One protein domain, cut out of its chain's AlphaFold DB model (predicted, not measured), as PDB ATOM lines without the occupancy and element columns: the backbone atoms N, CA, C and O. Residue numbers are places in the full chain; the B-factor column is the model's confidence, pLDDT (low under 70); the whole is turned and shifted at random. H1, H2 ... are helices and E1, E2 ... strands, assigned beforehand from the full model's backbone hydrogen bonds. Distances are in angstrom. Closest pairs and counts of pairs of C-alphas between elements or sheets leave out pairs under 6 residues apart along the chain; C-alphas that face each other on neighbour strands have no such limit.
ATOM      1  N   SER A   5     333.416 339.811 201.105       91.62
ATOM      2  CA  SER A   5     334.202 340.834 201.786       91.62
ATOM      3  C   SER A   5     335.333 341.334 200.896       91.62
ATOM      4  O   SER A   5     335.863 340.579 200.082       91.62
ATOM      5  N   TYR A   6     335.688 342.599 201.067       94.44
ATOM      6  CA  TYR A   6     336.757 343.287 200.362       94.44
ATOM      7  C   TYR A   6     337.742 343.837 201.390       94.44
ATOM      8  O   TYR A   6     337.338 344.342 202.439       94.44
ATOM      9  N   VAL A   7     339.022 343.726 201.065       96.50
ATOM     10  CA  VAL A   7     340.150 344.314 201.785       96.50
ATOM     11  C   VAL A   7     341.018 344.965 200.723       96.50
ATOM     12  O   VAL A   7     341.226 344.375 199.660       96.50
ATOM     13  N   ASN A   8     341.500 346.168 200.993       98.00
ATOM     14  CA  ASN A   8     342.499 346.811 200.157       98.00
ATOM     15  C   ASN A   8     343.882 346.603 200.778       98.00
ATOM     16  O   ASN A   8     344.054 346.773 201.982       98.00
ATOM     17  N   VAL A   9     344.861 346.237 199.954       98.19
ATOM     18  CA  VAL A   9     346.253 346.067 200.378       98.19
ATOM     19  C   VAL A   9     347.100 347.046 199.580       98.19
ATOM     20  O   VAL A   9     347.160 346.967 198.355       98.19
ATOM     21  N   SER A  10     347.723 347.990 200.277       98.38
ATOM     22  CA  SER A  10     348.539 349.050 199.684       98.38
ATOM     23  C   SER A  10     349.999 348.885 200.078       98.38
ATOM     24  O   SER A  10     350.309 348.654 201.242       98.38
ATOM     25  N   PHE A  11     350.901 349.056 199.117       98.56
ATOM     26  CA  PHE A  11     352.343 348.981 199.332       98.56
ATOM     27  C   PHE A  11     352.947 350.378 199.259       98.56
ATOM     28  O   PHE A  11     352.753 351.093 198.275       98.56
ATOM     29  N   VAL A  12     353.676 350.769 200.300       98.69
ATOM     30  CA  VAL A  12     354.287 352.096 200.430       98.69
ATOM     31  C   VAL A  12     355.728 351.981 200.919       98.69
ATOM     32  O   VAL A  12     356.124 350.947 201.448       98.69
ATOM     33  N   GLY A  13     356.519 353.040 200.746       98.69
ATOM     34  CA  GLY A  13     357.858 353.142 201.340       98.69
ATOM     35  C   GLY A  13     357.860 353.834 202.706       98.69
ATOM     36  O   GLY A  13     356.837 354.351 203.166       98.69
ATOM     37  N   ASP A  14     359.040 353.923 203.322       98.62
ATOM     38  CA  ASP A  14     359.225 354.433 204.693       98.62
ATOM     39  C   ASP A  14     358.655 355.837 204.939       98.62
ATOM     40  O   ASP A  14     358.059 356.102 205.985       98.62
ATOM     41  N   LEU A  15     358.848 356.757 203.988       98.50
ATOM     42  CA  LEU A  15     358.403 358.148 204.127       98.50
ATOM     43  C   LEU A  15     356.882 358.240 204.265       98.50
ATOM     44  O   LEU A  15     356.372 358.953 205.132       98.50
ATOM     45  N   GLU A  16     356.169 357.502 203.420       98.69
ATOM     46  CA  GLU A  16     354.713 357.485 203.424       98.69
ATOM     47  C   GLU A  16     354.182 356.712 204.631       98.69
ATOM     48  O   GLU A  16     353.271 357.189 205.307       98.69
ATOM     49  N   MET A  17     354.809 355.586 204.981       98.62
ATOM     50  CA  MET A  17     354.445 354.833 206.178       98.62
ATOM     51  C   MET A  17     354.582 355.679 207.448       98.62
ATOM     52  O   MET A  17     353.650 355.770 208.244       98.62
ATOM     53  N   LYS A  18     355.711 356.374 207.620       98.56
ATOM     54  CA  LYS A  18     355.926 357.297 208.742       98.56
ATOM     55  C   LYS A  18     354.875 358.411 208.771       98.56
ATOM     56  O   LYS A  18     354.360 358.744 209.839       98.56
ATOM     57  N   ARG A  19     354.528 358.983 207.611       98.62
ATOM     58  CA  ARG A  19     353.482 360.013 207.502       98.62
ATOM     59  C   ARG A  19     352.126 359.481 207.966       98.62
ATOM     60  O   ARG A  19     351.438 360.165 208.724       98.62
ATOM     61  N   LEU A  20     351.752 358.277 207.537       98.31
ATOM     62  CA  LEU A  20     350.510 357.618 207.934       98.31
ATOM     63  C   LEU A  20     350.505 357.281 209.428       98.31
ATOM     64  O   LEU A  20     349.537 357.605 210.116       98.31
ATOM     65  N   ASN A  21     351.598 356.726 209.952       98.19
ATOM     66  CA  ASN A  21     351.727 356.370 211.364       98.19
ATOM     67  C   ASN A  21     351.605 357.607 212.268       98.19
ATOM     68  O   ASN A  21     350.836 357.622 213.230       98.19
ATOM     69  N   LYS A  22     352.255 358.714 211.889       98.12
ATOM     70  CA  LYS A  22     352.116 359.994 212.588       98.12
ATOM     71  C   LYS A  22     350.688 360.526 212.521       98.12
ATOM     72  O   LYS A  22     350.146 360.945 213.538       98.12
ATOM     73  N   LYS A  23     350.071 360.505 211.336       98.12
ATOM     74  CA  LYS A  23     348.720 361.040 211.119       98.12
ATOM     75  C   LYS A  23     347.651 360.271 211.898       98.12
ATOM     76  O   LYS A  23     346.731 360.896 212.415       98.12
ATOM     77  N   HIS A  24     347.747 358.945 211.946       96.31
ATOM     78  CA  HIS A  24     346.672 358.091 212.454       96.31
ATOM     79  C   HIS A  24     346.932 357.524 213.856       96.31
ATOM     80  O   HIS A  24     345.971 357.228 214.559       96.31
ATOM     81  N   ARG A  25     348.196 357.405 214.283       94.75
ATOM     82  CA  ARG A  25     348.587 356.903 215.614       94.75
ATOM     83  C   ARG A  25     349.382 357.911 216.451       94.75
ATOM     84  O   ARG A  25     349.734 357.610 217.583       94.75
ATOM     85  N   GLY A  26     349.714 359.088 215.910       96.44
ATOM     86  CA  GLY A  26     350.556 360.079 216.597       96.44
ATOM     87  C   GLY A  26     352.030 359.670 216.730       96.44
ATOM     88  O   GLY A  26     352.793 360.343 217.418       96.44
ATOM     89  N   LYS A  27     352.445 358.582 216.071       96.31
ATOM     90  CA  LYS A  27     353.777 357.978 216.189       96.31
ATOM     91  C   LYS A  27     354.697 358.468 215.065       96.31
ATOM     92  O   LYS A  27     354.497 358.131 213.903       96.31
ATOM     93  N   ASP A  28     355.708 359.275 215.397       97.38
ATOM     94  CA  ASP A  28     356.613 359.909 214.413       97.38
ATOM     95  C   ASP A  28     357.794 359.010 213.991       97.38
ATOM     96  O   ASP A  28     358.958 359.422 213.965       97.38
ATOM     97  N   TYR A  29     357.495 357.756 213.653       97.25
ATOM     98  CA  TYR A  29     358.452 356.766 213.156       97.25
ATOM     99  C   TYR A  29     357.776 355.804 212.161       97.25
ATOM    100  O   TYR A  29     356.549 355.717 212.103       97.25
ATOM    101  N   THR A  30     358.570 355.127 211.326       97.75
ATOM    102  CA  THR A  30     358.056 354.143 210.355       97.75
ATOM    103  C   THR A  30     357.682 352.832 211.051       97.75
ATOM    104  O   THR A  30     358.261 352.509 212.082       97.75
ATOM    105  N   THR A  31     356.759 352.061 210.490       97.12
ATOM    106  CA  THR A  31     356.430 350.703 210.951       97.12
ATOM    107  C   THR A  31     356.425 349.761 209.750       97.12
ATOM    108  O   THR A  31     356.651 350.193 208.620       97.12
ATOM    109  N   ASP A  32     356.231 348.479 209.976       97.56
ATOM    110  CA  ASP A  32     356.094 347.447 208.951       97.56
ATOM    111  C   ASP A  32     354.685 347.398 208.339       97.56
ATOM    112  O   ASP A  32     354.543 347.404 207.114       97.56
ATOM    113  N   VAL A  33     353.642 347.447 209.168       98.06
ATOM    114  CA  VAL A  33     352.244 347.388 208.739       98.06
ATOM    115  C   VAL A  33     351.346 348.341 209.535       98.06
ATOM    116  O   VAL A  33     351.522 348.572 210.729       98.06
ATOM    117  N   LEU A  34     350.343 348.907 208.861       97.62
ATOM    118  CA  LEU A  34     349.201 349.576 209.486       97.62
ATOM    119  C   LEU A  34     347.909 348.940 208.985       97.62
ATOM    120  O   LEU A  34     347.757 348.699 207.789       97.62
ATOM    121  N   SER A  35     346.965 348.711 209.894       96.94
ATOM    122  CA  SER A  35     345.645 348.167 209.569       96.94
ATOM    123  C   SER A  35     344.557 349.143 209.990       96.94
ATOM    124  O   SER A  35     344.505 349.569 211.144       96.94
ATOM    125  N   PHE A  36     343.682 349.501 209.056       95.25
ATOM    126  CA  PHE A  36     342.589 350.442 209.269       95.25
ATOM    127  C   PHE A  36     341.267 349.699 209.191       95.25
ATOM    128  O   PHE A  36     340.801 349.357 208.107       95.25
ATOM    129  N   ASN A  37     340.666 349.441 210.349       92.56
ATOM    130  CA  ASN A  37     339.394 348.741 210.429       92.56
ATOM    131  C   ASN A  37     338.231 349.693 210.091       92.56
ATOM    132  O   ASN A  37     338.015 350.675 210.800       92.56
ATOM    133  N   ILE A  38     337.506 349.415 209.002       92.44
ATOM    134  CA  ILE A  38     336.428 350.273 208.480       92.44
ATOM    135  C   ILE A  38     335.052 349.618 208.671       92.44
ATOM    136  O   ILE A  38     334.099 350.301 209.037       92.44
ATOM    137  N   ASN A  39     334.940 348.297 208.477       89.44
ATOM    138  CA  ASN A  39     333.697 347.524 208.657       89.44
ATOM    139  C   ASN A  39     332.449 348.122 207.970       89.44
ATOM    140  O   ASN A  39     331.338 348.089 208.507       89.44
ATOM    141  N   GLU A  40     332.605 348.643 206.756       91.88
ATOM    142  CA  GLU A  40     331.518 349.277 206.017       91.88
ATOM    143  C   GLU A  40     330.656 348.241 205.280       91.88
ATOM    144  O   GLU A  40     331.146 347.331 204.603       91.88
ATOM    145  N   LYS A  41     329.330 348.382 205.391       90.94
ATOM    146  CA  LYS A  41     328.373 347.576 204.630       90.94
ATOM    147  C   LYS A  41     328.091 348.253 203.292       90.94
ATOM    148  O   LYS A  41     327.480 349.314 203.252       90.94
ATOM    149  N   LEU A  42     328.460 347.582 202.210       87.88
ATOM    150  CA  LEU A  42     328.220 348.031 200.845       87.88
ATOM    151  C   LEU A  42     326.903 347.459 200.295       87.88
ATOM    152  O   LEU A  42     326.271 346.563 200.875       87.88
ATOM    153  N   GLU A  43     326.498 347.956 199.129       87.56
ATOM    154  CA  GLU A  43     325.345 347.436 198.399       87.56
ATOM    155  C   GLU A  43     325.472 345.934 198.082       87.56
ATOM    156  O   GLU A  43     326.560 345.347 198.044       87.56
ATOM    157  N   ALA A  44     324.327 345.288 197.839       85.75
ATOM    158  CA  ALA A  44     324.240 343.868 197.486       85.75
ATOM    159  C   ALA A  44     324.882 342.903 198.511       85.75
ATOM    160  O   ALA A  44     325.346 341.820 198.154       85.75
ATOM    161  N   GLY A  45     324.909 343.278 199.796       81.38
ATOM    162  CA  GLY A  45     325.400 342.413 200.878       81.38
ATOM    163  C   GLY A  45     326.919 342.214 200.885       81.38
ATOM    164  O   GLY A  45     327.407 341.248 201.479       81.38
ATOM    165  N   LYS A  46     327.653 343.108 200.217       88.31
ATOM    166  CA  LYS A  46     329.114 343.180 200.243       88.31
ATOM    167  C   LYS A  46     329.592 343.917 201.500       88.31
ATOM    168  O   LYS A  46     328.880 344.767 202.026       88.31
ATOM    169  N   PHE A  47     330.788 343.596 201.976       91.50
ATOM    170  CA  PHE A  47     331.395 344.237 203.144       91.50
ATOM    171  C   PHE A  47     332.805 344.711 202.817       91.50
ATOM    172  O   PHE A  47     333.579 343.954 202.240       91.50
ATOM    173  N   TYR A  48     333.144 345.934 203.196       94.25
ATOM    174  CA  TYR A  48     334.509 346.430 203.159       94.25
ATOM    175  C   TYR A  48     335.098 346.361 204.565       94.25
ATOM    176  O   TYR A  48     334.628 347.043 205.471       94.25
ATOM    177  N   LEU A  49     336.073 345.475 204.764       94.06
ATOM    178  CA  LEU A  49     336.667 345.260 206.084       94.06
ATOM    179  C   LEU A  49     337.622 346.394 206.444       94.06
ATOM    180  O   LEU A  49     337.604 346.868 207.577       94.06
ATOM    181  N   GLY A  50     338.408 346.860 205.475       95.88
ATOM    182  CA  GLY A  50     339.363 347.927 205.708       95.88
ATOM    183  C   GLY A  50     340.567 347.899 204.781       95.88
ATOM    184  O   GLY A  50     340.584 347.194 203.766       95.88
ATOM    185  N   ASP A  51     341.576 348.660 205.190       97.75
ATOM    186  CA  ASP A  51     342.853 348.802 204.501       97.75
ATOM    187  C   ASP A  51     343.981 348.143 205.302       97.75
ATOM    188  O   ASP A  51     344.082 348.326 206.516       97.75
ATOM    189  N   ILE A  52     344.868 347.439 204.603       98.25
ATOM    190  CA  ILE A  52     346.179 347.013 205.097       98.25
ATOM    191  C   ILE A  52     347.226 347.793 204.304       98.25
ATOM    192  O   ILE A  52     347.255 347.734 203.075       98.25
ATOM    193  N   VAL A  53     348.086 348.534 204.991       98.62
ATOM    194  CA  VAL A  53     349.188 349.277 204.378       98.62
ATOM    195  C   VAL A  53     350.497 348.639 204.810       98.62
ATOM    196  O   VAL A  53     350.765 348.552 206.002       98.62
ATOM    197  N   ILE A  54     351.305 348.208 203.844       98.69
ATOM    198  CA  ILE A  54     352.569 347.505 204.060       98.69
ATOM    199  C   ILE A  54     353.723 348.395 203.633       98.69
ATOM    200  O   ILE A  54     353.728 348.951 202.531       98.69
ATOM    201  N   ASN A  55     354.719 348.496 204.501       98.69
ATOM    202  CA  ASN A  55     355.966 349.167 204.209       98.69
ATOM    203  C   ASN A  55     356.966 348.203 203.563       98.69
ATOM    204  O   ASN A  55     357.590 347.385 204.236       98.69
ATOM    205  N   VAL A  56     357.166 348.343 202.254       98.62
ATOM    206  CA  VAL A  56     358.062 347.460 201.491       98.62
ATOM    207  C   VAL A  56     359.536 347.652 201.842       98.62
ATOM    208  O   VAL A  56     360.335 346.738 201.651       98.62
ATOM    209  N   ASP A  57     359.913 348.824 202.358       98.50
ATOM    210  CA  ASP A  57     361.285 349.085 202.783       98.50
ATOM    211  C   ASP A  57     361.568 348.420 204.132       98.50
ATOM    212  O   ASP A  57     362.661 347.877 204.315       98.50
ATOM    213  N   GLN A  58     360.584 348.404 205.046       98.31
ATOM    214  CA  GLN A  58     360.714 347.639 206.288       98.31
ATOM    215  C   GLN A  58     360.702 346.137 206.041       98.31
ATOM    216  O   GLN A  58     361.603 345.455 206.515       98.31
ATOM    217  N   ALA A  59     359.770 345.642 205.226       98.31
ATOM    218  CA  ALA A  59     359.690 344.219 204.910       98.31
ATOM    219  C   ALA A  59     361.017 343.685 204.336       98.31
ATOM    220  O   ALA A  59     361.473 342.605 204.685       98.31
ATOM    221  N   LYS A  60     361.732 344.466 203.512       98.38
ATOM    222  CA  LYS A  60     363.077 344.078 203.038       98.38
ATOM    223  C   LYS A  60     364.115 343.981 204.157       98.38
ATOM    224  O   LYS A  60     365.013 343.142 204.078       98.38
ATOM    225  N   ARG A  61     364.049 344.870 205.153       98.38
ATOM    226  CA  ARG A  61     364.957 344.843 206.309       98.38
ATOM    227  C   ARG A  61     364.640 343.654 207.211       98.38
ATOM    228  O   ARG A  61     365.569 342.919 207.528       98.38
ATOM    229  N   GLN A  62     363.364 343.432 207.518       98.12
ATOM    230  CA  GLN A  62     362.881 342.304 208.319       98.12
ATOM    231  C   GLN A  62     363.192 340.960 207.658       98.12
ATOM    232  O   GLN A  62     363.807 340.115 208.294       98.12
ATOM    233  N   ALA A  63     362.928 340.808 206.356       98.25
ATOM    234  CA  ALA A  63     363.269 339.590 205.620       98.25
ATOM    235  C   ALA A  63     364.757 339.226 205.776       98.25
ATOM    236  O   ALA A  63     365.115 338.095 206.099       98.25
ATOM    237  N   LYS A  64     365.647 340.218 205.636       98.00
ATOM    238  CA  LYS A  64     367.086 340.020 205.851       98.00
ATOM    239  C   LYS A  64     367.433 339.708 207.312       98.00
ATOM    240  O   LYS A  64     368.338 338.913 207.547       98.00
ATOM    241  N   GLU A  65     366.788 340.372 208.265       97.81
ATOM    242  CA  GLU A  65     367.033 340.210 209.704       97.81
ATOM    243  C   GLU A  65     366.590 338.835 210.215       97.81
ATOM    244  O   GLU A  65     367.334 338.183 210.946       97.81
ATOM    245  N   PHE A  66     365.419 338.371 209.783       96.50
ATOM    246  CA  PHE A  66     364.811 337.112 210.208       96.50
ATOM    247  C   PHE A  66     365.231 335.912 209.353       96.50
ATOM    248  O   PHE A  66     364.983 334.770 209.730       96.50
ATOM    249  N   GLY A  67     365.919 336.149 208.232       97.19
ATOM    250  CA  GLY A  67     366.329 335.091 207.306       97.19
ATOM    251  C   GLY A  67     365.189 334.566 206.428       97.19
ATOM    252  O   GLY A  67     365.334 333.496 205.839       97.19
ATOM    253  N   ASN A  68     364.093 335.322 206.327       96.75
ATOM    254  CA  ASN A  68     362.968 335.058 205.438       96.75
ATOM    255  C   ASN A  68     363.273 335.544 204.012       96.75
ATOM    256  O   ASN A  68     364.097 336.436 203.777       96.75
ATOM    257  N   THR A  69     362.560 335.001 203.029       98.44
ATOM    258  CA  THR A  69     362.441 335.657 201.722       98.44
ATOM    259  C   THR A  69     361.589 336.922 201.838       98.44
ATOM    260  O   THR A  69     360.781 337.084 202.752       98.44
ATOM    261  N   TYR A  70     361.753 337.846 200.890       97.75
ATOM    262  CA  TYR A  70     360.938 339.060 200.857       97.75
ATOM    263  C   TYR A  70     359.447 338.735 200.674       97.75
ATOM    264  O   TYR A  70     358.590 339.374 201.276       97.75
ATOM    265  N   GLU A  71     359.132 337.725 199.865       98.06
ATOM    266  CA  GLU A  71     357.772 337.257 199.622       98.06
ATOM    267  C   GLU A  71     357.129 336.648 200.875       98.06
ATOM    268  O   GLU A  71     355.950 336.908 201.123       98.06
ATOM    269  N   GLU A  72     357.884 335.881 201.669       98.25
ATOM    270  CA  GLU A  72     357.421 335.350 202.960       98.25
ATOM    271  C   GLU A  72     357.102 336.480 203.935       98.25
ATOM    272  O   GLU A  72     356.001 336.512 204.475       98.25
ATOM    273  N   GLU A  73     357.993 337.463 204.072       98.44
ATOM    274  CA  GLU A  73     357.767 338.607 204.960       98.44
ATOM    275  C   GLU A  73     356.519 339.409 204.555       98.44
ATOM    276  O   GLU A  73     355.681 339.761 205.381       98.44
ATOM    277  N   ILE A  74     356.330 339.658 203.255       98.44
ATOM    278  CA  ILE A  74     355.117 340.325 202.765       98.44
ATOM    279  C   ILE A  74     353.867 339.492 203.074       98.44
ATOM    280  O   ILE A  74     352.847 340.057 203.479       98.44
ATOM    281  N   ALA A  75     353.916 338.170 202.892       98.19
ATOM    282  CA  ALA A  75     352.792 337.292 203.200       98.19
ATOM    283  C   ALA A  75     352.454 337.297 204.699       98.19
ATOM    284  O   ALA A  75     351.273 337.369 205.052       98.19
ATOM    285  N   GLU A  76     353.468 337.285 205.565       97.50
ATOM    286  CA  GLU A  76     353.312 337.405 207.015       97.50
ATOM    287  C   GLU A  76     352.674 338.741 207.399       97.50
ATOM    288  O   GLU A  76     351.674 338.745 208.116       97.50
ATOM    289  N   LEU A  77     353.146 339.866 206.853       97.81
ATOM    290  CA  LEU A  77     352.579 341.190 207.132       97.81
ATOM    291  C   LEU A  77     351.131 341.338 206.633       97.81
ATOM    292  O   LEU A  77     350.303 341.946 207.315       97.81
ATOM    293  N   VAL A  78     350.780 340.756 205.477       98.06
ATOM    294  CA  VAL A  78     349.378 340.700 205.014       98.06
ATOM    295  C   VAL A  78     348.526 339.871 205.977       98.06
ATOM    296  O   VAL A  78     347.427 340.295 206.340       98.06
ATOM    297  N   ALA A  79     349.008 338.694 206.388       97.00
ATOM    298  CA  ALA A  79     348.286 337.824 207.313       97.00
ATOM    299  C   ALA A  79     348.095 338.501 208.679       97.00
ATOM    300  O   ALA A  79     346.986 338.504 209.213       97.00
ATOM    301  N   HIS A  80     349.139 339.151 209.190       95.50
ATOM    302  CA  HIS A  80     349.115 339.940 210.415       95.50
ATOM    303  C   HIS A  80     348.093 341.080 210.318       95.50
ATOM    304  O   HIS A  80     347.208 341.202 211.165       95.50
ATOM    305  N   GLY A  81     348.135 341.873 209.241       96.06
ATOM    306  CA  GLY A  81     347.168 342.952 209.035       96.06
ATOM    307  C   GLY A  81     345.722 342.448 208.939       96.06
ATOM    308  O   GLY A  81     344.797 343.064 209.470       96.06
ATOM    309  N   MET A  82     345.512 341.276 208.335       95.88
ATOM    310  CA  MET A  82     344.197 340.641 208.271       95.88
ATOM    311  C   MET A  82     343.672 340.246 209.661       95.88
ATOM    312  O   MET A  82     342.478 340.421 209.924       95.88
ATOM    313  N   LEU A  83     344.537 339.755 210.555       94.19
ATOM    314  CA  LEU A  83     344.175 339.442 211.944       94.19
ATOM    315  C   LEU A  83     343.710 340.700 212.693       94.19
ATOM    316  O   LEU A  83     342.652 340.675 213.329       94.19
ATOM    317  N   HIS A  84     344.401 341.831 212.523       92.75
ATOM    318  CA  HIS A  84     343.955 343.107 213.092       92.75
ATOM    319  C   HIS A  84     342.608 343.579 212.544       92.75
ATOM    320  O   HIS A  84     341.761 344.052 213.305       92.75
ATOM    321  N   LEU A  85     342.358 343.431 211.236       92.81
ATOM    322  CA  LEU A  85     341.045 343.756 210.665       92.81
ATOM    323  C   LEU A  85     339.922 342.883 211.254       92.81
ATOM    324  O   LEU A  85     338.767 343.309 211.296       92.81
ATOM    325  N   GLN A  86     340.246 341.685 211.746       89.12
ATOM    326  CA  GLN A  86     339.309 340.797 212.442       89.12
ATOM    327  C   GLN A  86     339.180 341.083 213.947       89.12
ATOM    328  O   GLN A  86     338.401 340.408 214.620       89.12
ATOM    329  N   GLY A  87     339.887 342.087 214.472       85.94
ATOM    330  CA  GLY A  87     339.869 342.450 215.892       85.94
ATOM    331  C   GLY A  87     340.761 341.570 216.769       85.94
ATOM    332  O   GLY A  87     340.598 341.566 217.987       85.94
TER     333      GLY A  87
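This is residues 5 to 87 of the 94 residues of the protein "rRNA maturation RNase YbeY" of candidate division WWE3 bacterium RIFCSPLOWO2_01_FULL_41_18 (UniProt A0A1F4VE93). A narrow sheet of three long strands lies between two helices: H3 crosses one face slantwise, and H1 covers part of the other face toward the end where H2 lies. H2 caps that end, and the turn at residues 42 to 45 of the hairpin E2 and E3 makes the opposite end of the long axis. The printed part has 83 residues, with three named strands and three named helices in the order E1 H1 E2 E3 H2 H3; the sheet runs E1 E3 E2 and is mixed, and the class is mixed, helices and strands. The whole is compact, with a radius of gyration of the C-alphas of 13.6 A, yet elongated in outline, spanning 44 by 28 by 19 A.

The inner strand E3, residues 46 to 55, is 27.8 A long from first to last C-alpha. The edge strands are E1, residues 5 to 12, 23.1 A, and E2, residues 33 to 41, 24.2 A. C-alpha 5 stands at (334.202, 340.834, 201.786). H3, residues 70 to 85, is 22.7 A long and ends with C-alpha 85 at (341.045, 343.756, 210.665). H1 has residues 14 to 25, 15.4 A, and H2 has residues 56 to 66, 15.1 A.

E1 and E3 are parallel at 17 degrees, with N 6 and O 47 2.8 A apart and N 52 and O 8 2.8 A apart, within hydrogen-bond range. E3 and E2, a hairpin, are antiparallel at 169 degrees, with N 36 and O 51 2.8 A apart. H3 is on the sheet at a height of 9.0 A, over E3 and E2 and only just not over E1, on which 2 of its C-alphas fall. On the local plane it stands at 42 degrees to E3, slantwise to the strands; its closest C-alphas to E2 are Leu 85 and Asn 37, 5.3 A apart. H1 is on the opposite face, giving three layers, helices on both faces of a sheet. Its height over the sheet is 9.3 A, over E3 and E2, slantwise at 41 degrees to E3 on the local plane; its closest C-alphas to E3 are Met 17 and Asn 55, 6.2 A apart. H2 only grazes the sheet, with residues 56 to 59. H2 touches H3, which touches it with residues 70 to 74 alone; the closest C-alphas, of Ala 63 and Tyr 70, are 5.3 A apart, and the lines are only just about perpendicular at 71 degrees. H1 and H2 only just touch, only at their ends, with 3 pairs of C-alphas within 8 A; of H1, residue 14 alone takes part, and Asp 14 and Asp 57 have the closest C-alphas, 6.0 A apart. H1 and H3 are apart. In H1, H2 and H3 every O i to N i+4 pair is within hydrogen-bond range.

The C-alphas farthest apart, those of Ala 44 and Glu 65, are 44.7 A apart. The printed part has no cut. No link is long: that from H1 to E2 is short, with 7 residues, and the others are tight. The mean pLDDT of the printed part is 96.0, and no printed residue is under 70.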